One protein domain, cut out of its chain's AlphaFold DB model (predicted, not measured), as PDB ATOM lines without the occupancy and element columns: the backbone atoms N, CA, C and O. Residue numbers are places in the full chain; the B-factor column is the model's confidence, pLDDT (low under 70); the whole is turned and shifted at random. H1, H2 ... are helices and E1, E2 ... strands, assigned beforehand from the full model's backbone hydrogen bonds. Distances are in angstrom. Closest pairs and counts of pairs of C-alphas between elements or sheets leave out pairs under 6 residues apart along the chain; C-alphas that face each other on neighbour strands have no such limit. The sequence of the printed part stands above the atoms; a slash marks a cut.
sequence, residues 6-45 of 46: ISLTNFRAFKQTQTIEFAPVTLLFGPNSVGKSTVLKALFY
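AT A GLANCE: This is residues 6 to 45 of the 46 residues of the protein "AAA_15 domain-containing protein" of Acinetobacter sp. 8I-beige (UniProt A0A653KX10). With little regular structure, this is a two-stranded hairpin, E1 and E2, with one short helix, H1, near E1 and a wide loop, residues 22 to 35, swinging out from E2 and back to H1. The 40 printed residues run E1, E2, H1; the class is mixed, with 15 residues in named elements. The whole is compact, radius of gyration of the C-alphas 10.0 A, spanning 27 by 21 by 17 A.

HOW THE PARTS SIT: E1, residues 6 to 8, and E2, residues 18 to 21, form an antiparallel hairpin at 168 degrees. N 8 and O 18 are 2.8 A apart, within hydrogen-bond range. H1, residues 36 to 43, is near E1, with 8 pairs of C-alphas within 10 A. In H1 every O i to N i+4 pair is within hydrogen-bond range.

IN THESE COORDINATES: E1 begins at C-alpha 6 (135.953, 192.954, 166.067) and measures 6.6 A; E2 measures 10.1 A. H1 measures 11.9 A and ends at C-alpha 43 (131.285, 187.928, 170.561).

THE WHOLE: The farthest C-alphas, Lys 15 and Pro 24, are 26.8 A apart. The link E2 to H1 is long. The printed part has no cut, and no printed residue is under 70 in pLDDT.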
ATOM      1  N   ILE A   6     135.156 194.040 165.492       96.69
ATOM      2  CA  ILE A   6     135.953 192.954 166.067       96.69
ATOM      3  C   ILE A   6     137.117 192.620 165.134       96.69
ATOM      4  O   ILE A   6     136.961 192.610 163.913       96.69
ATOM      5  N   SER A   7     138.284 192.339 165.709       97.56
ATOM      6  CA  SER A   7     139.450 191.855 164.972       97.56
ATOM      7  C   SER A   7     139.847 190.485 165.510       97.56
ATOM      8  O   SER A   7     140.057 190.319 166.709       97.56
ATOM      9  N   LEU A   8     139.930 189.495 164.623       97.38
ATOM     10  CA  LEU A   8     140.225 188.101 164.941       97.38
ATOM     11  C   LEU A   8     141.548 187.711 164.295       97.38
ATOM     12  O   LEU A   8     141.687 187.833 163.082       97.38
ATOM     13  N   THR A   9     142.498 187.218 165.085       97.94
ATOM     14  CA  THR A   9     143.791 186.716 164.598       97.94
ATOM     15  C   THR A   9     144.051 185.362 165.228       97.94
ATOM     16  O   THR A   9     143.906 185.226 166.440       97.94
ATOM     17  N   ASN A  10     144.420 184.370 164.417       97.25
ATOM     18  CA  ASN A  10     144.633 182.993 164.864       97.25
ATOM     19  C   ASN A  10     143.464 182.436 165.714       97.25
ATOM     20  O   ASN A  10     143.665 181.748 166.714       97.25
ATOM     21  N   PHE A  11     142.222 182.757 165.330       96.69
ATOM     22  CA  PHE A  11     141.010 182.374 166.055       96.69
ATOM     23  C   PHE A  11     140.133 181.444 165.213       96.69
ATOM     24  O   PHE A  11     139.391 181.872 164.321       96.69
ATOM     25  N   ARG A  12     140.183 180.145 165.528       94.69
ATOM     26  CA  ARG A  12     139.450 179.076 164.825       94.69
ATOM     27  C   ARG A  12     139.678 179.139 163.302       94.69
ATOM     28  O   ARG A  12     140.768 178.847 162.835       94.69
ATOM     29  N   ALA A  13     138.655 179.515 162.530       94.19
ATOM     30  CA  ALA A  13     138.717 179.607 161.070       94.19
ATOM     31  C   ALA A  13     139.559 180.800 160.564       94.19
ATOM     32  O   ALA A  13     139.988 180.797 159.412       94.19
ATOM     33  N   PHE A  14     139.820 181.805 161.407       96.00
ATOM     34  CA  PHE A  14     140.564 183.010 161.040       96.00
ATOM     35  C   PHE A  14     142.049 182.845 161.369       96.00
ATOM     36  O   PHE A  14     142.471 183.100 162.494       96.00
ATOM     37  N   LYS A  15     142.846 182.395 160.390       96.00
ATOM     38  CA  LYS A  15     144.304 182.238 160.548       96.00
ATOM     39  C   LYS A  15     145.022 183.588 160.564       96.00
ATOM     40  O   LYS A  15     145.770 183.883 161.488       96.00
ATOM     41  N   GLN A  16     144.766 184.406 159.546       97.62
ATOM     42  CA  GLN A  16     145.275 185.775 159.455       97.62
ATOM     43  C   GLN A  16     144.328 186.741 160.164       97.62
ATOM     44  O   GLN A  16     143.154 186.423 160.366       97.62
ATOM     45  N   THR A  17     144.836 187.923 160.513       97.94
ATOM     46  CA  THR A  17     144.020 188.991 161.086       97.94
ATOM     47  C   THR A  17     142.905 189.369 160.124       97.94
ATOM     48  O   THR A  17     143.162 189.827 159.012       97.94
ATOM     49  N   GLN A  18     141.663 189.221 160.567       96.88
ATOM     50  CA  GLN A  18     140.509 189.777 159.879       96.88
ATOM     51  C   GLN A  18     139.752 190.715 160.794       96.88
ATOM     52  O   GLN A  18     139.532 190.431 161.969       96.88
ATOM     53  N   THR A  19     139.358 191.844 160.224       97.50
ATOM     54  CA  THR A  19     138.577 192.866 160.902       97.50
ATOM     55  C   THR A  19     137.184 192.896 160.308       97.50
ATOM     56  O   THR A  19     137.035 192.959 159.091       97.50
ATOM     57  N   ILE A  20     136.182 192.875 161.177       96.69
ATOM     58  CA  ILE A  20     134.775 192.972 160.813       96.69
ATOM     59  C   ILE A  20     134.224 194.216 161.492       96.69
ATOM     60  O   ILE A  20     134.292 194.341 162.715       96.69
ATOM     61  N   GLU A  21     133.693 195.130 160.691       97.19
ATOM     62  CA  GLU A  21     132.969 196.304 161.167       97.19
ATOM     63  C   GLU A  21     131.475 195.981 161.224       97.19
ATOM     64  O   GLU A  21     130.929 195.329 160.331       97.19
ATOM     65  N   PHE A  22     130.818 196.408 162.299       96.25
ATOM     66  CA  PHE A  22     129.401 196.159 162.525       96.25
ATOM     67  C   PHE A  22     128.579 197.409 162.223       96.25
ATOM     68  O   PHE A  22     128.841 198.501 162.731       96.25
ATOM     69  N   ALA A  23     127.533 197.213 161.427       95.25
ATOM     70  CA  ALA A  23     126.463 198.176 161.214       95.25
ATOM     71  C   ALA A  23     125.337 197.922 162.239       95.25
ATOM     72  O   ALA A  23     125.358 196.901 162.930       95.25
ATOM     73  N   PRO A  24     124.322 198.802 162.352       94.81
ATOM     74  CA  PRO A  24     123.158 198.537 163.203       94.81
ATOM     75  C   PRO A  24     122.489 197.178 162.930       94.81
ATOM     76  O   PRO A  24     121.974 196.557 163.855       94.81
ATOM     77  N   VAL A  25     122.548 196.704 161.679       94.62
ATOM     78  CA  VAL A  25     122.220 195.331 161.279       94.62
ATOM     79  C   VAL A  25     123.323 194.824 160.350       94.62
ATOM     80  O   VAL A  25     123.606 195.444 159.328       94.62
ATOM     81  N   THR A  26     123.928 193.686 160.685       95.62
ATOM     82  CA  THR A  26     124.961 193.032 159.871       95.62
ATOM     83  C   THR A  26     124.528 191.608 159.543       95.62
ATOM     84  O   THR A  26     124.221 190.825 160.440       95.62
ATOM     85  N   LEU A  27     124.522 191.260 158.255       96.25
ATOM     86  CA  LEU A  27     124.211 189.917 157.766       96.25
ATOM     87  C   LEU A  27     125.502 189.199 157.356       96.25
ATOM     88  O   LEU A  27     126.312 189.746 156.612       96.25
ATOM     89  N   LEU A  28     125.692 187.966 157.832       95.50
ATOM     90  CA  LEU A  28     126.860 187.143 157.507       95.50
ATOM     91  C   LEU A  28     126.495 186.109 156.436       95.50
ATOM     92  O   LEU A  28     125.790 185.139 156.717       95.50
ATOM     93  N   PHE A  29     127.020 186.285 155.223       95.94
ATOM     94  CA  PHE A  29     126.808 185.374 154.095       95.94
ATOM     95  C   PHE A  29     128.024 184.481 153.819       95.94
ATOM     96  O   PHE A  29     129.133 184.744 154.280       95.94
ATOM     97  N   GLY A  30     127.802 183.401 153.066       95.25
ATOM     98  CA  GLY A  30     128.851 182.517 152.547       95.25
ATOM     99  C   GLY A  30     128.581 181.023 152.778       95.25
ATOM    100  O   GLY A  30     127.663 180.672 153.527       95.25
ATOM    101  N   PRO A  31     129.387 180.128 152.174       97.12
ATOM    102  CA  PRO A  31     129.254 178.675 152.321       97.12
ATOM    103  C   PRO A  31     129.383 178.187 153.768       97.12
ATOM    104  O   PRO A  31     129.839 178.906 154.664       97.12
ATOM    105  N   ASN A  32     128.971 176.950 154.038       95.75
ATOM    106  CA  ASN A  32     129.154 176.355 155.362       95.75
ATOM    107  C   ASN A  32     130.638 176.221 155.721       95.75
ATOM    108  O   ASN A  32     131.500 176.117 154.856       95.75
ATOM    109  N   SER A  33     130.922 176.280 157.022       93.69
ATOM    110  CA  SER A  33     132.268 176.113 157.588       93.69
ATOM    111  C   SER A  33     133.306 177.202 157.266       93.69
ATOM    112  O   SER A  33     134.416 177.128 157.778       93.69
ATOM    113  N   VAL A  34     132.949 178.278 156.552       94.50
ATOM    114  CA  VAL A  34     133.872 179.404 156.258       94.50
ATOM    115  C   VAL A  34     134.125 180.360 157.433       94.50
ATOM    116  O   VAL A  34     134.863 181.326 157.293       94.50
ATOM    117  N   GLY A  35     133.513 180.125 158.601       94.88
ATOM    118  CA  GLY A  35     133.749 180.935 159.808       94.88
ATOM    119  C   GLY A  35     132.610 181.867 160.233       94.88
ATOM    120  O   GLY A  35     132.766 182.581 161.218       94.88
ATOM    121  N   LYS A  36     131.432 181.819 159.598       96.44
ATOM    122  CA  LYS A  36     130.266 182.645 159.994       96.44
ATOM    123  C   LYS A  36     129.903 182.490 161.478       96.44
ATOM    124  O   LYS A  36     129.881 183.457 162.230       96.44
ATOM    125  N   SER A  37     129.712 181.251 161.938       96.88
ATOM    126  CA  SER A  37     129.439 180.969 163.354       96.88
ATOM    127  C   SER A  37     130.637 181.266 164.260       96.88
ATOM    128  O   SER A  37     130.451 181.456 165.456       96.88
ATOM    129  N   THR A  38     131.861 181.304 163.723       97.06
ATOM    130  CA  THR A  38     133.054 181.709 164.482       97.06
ATOM    131  C   THR A  38     132.988 183.187 164.854       97.06
ATOM    132  O   THR A  38     133.311 183.509 165.992       97.06
ATOM    133  N   VAL A  39     132.513 184.059 163.954       96.00
ATOM    134  CA  VAL A  39     132.301 185.490 164.250       96.00
ATOM    135  C   VAL A  39     131.323 185.658 165.411       96.00
ATOM    136  O   VAL A  39     131.644 186.324 166.387       96.00
ATOM    137  N   LEU A  40     130.171 184.979 165.351       94.50
ATOM    138  CA  LEU A  40     129.184 185.008 166.438       94.50
ATOM    139  C   LEU A  40     129.764 184.469 167.750       94.50
ATOM    140  O   LEU A  40     129.549 185.051 168.805       94.50
ATOM    141  N   LYS A  41     130.540 183.378 167.691       95.25
ATOM    142  CA  LYS A  41     131.180 182.799 168.880       95.25
ATOM    143  C   LYS A  41     132.203 183.727 169.513       95.25
ATOM    144  O   LYS A  41     132.313 183.725 170.730       95.25
ATOM    145  N   ALA A  42     132.943 184.491 168.715       96.12
ATOM    146  CA  ALA A  42     133.916 185.440 169.234       96.12
ATOM    147  C   ALA A  42     133.257 186.510 170.115       96.12
ATOM    148  O   ALA A  42     133.831 186.873 171.133       96.12
ATOM    149  N   LEU A  43     132.035 186.940 169.778       93.75
ATOM    150  CA  LEU A  43     131.285 187.928 170.561       93.75
ATOM    151  C   LEU A  43     130.926 187.449 171.977       93.75
ATOM    152  O   LEU A  43     130.723 188.289 172.839       93.75
ATOM    153  N   PHE A  44     130.866 186.136 172.241       93.75
ATOM    154  CA  PHE A  44     130.619 185.607 173.592       93.75
ATOM    155  C   PHE A  44     131.854 185.630 174.508       93.75
ATOM    156  O   PHE A  44     131.720 185.370 175.699       93.75
ATOM    157  N   TYR A  45     133.049 185.883 173.966       92.12
ATOM    158  CA  TYR A  45     134.292 185.970 174.743       92.12
ATOM    159  C   TYR A  45     134.674 187.418 175.106       92.12
ATOM    160  O   TYR A  45     135.768 187.631 175.626       92.12
TER     161      TYR A  45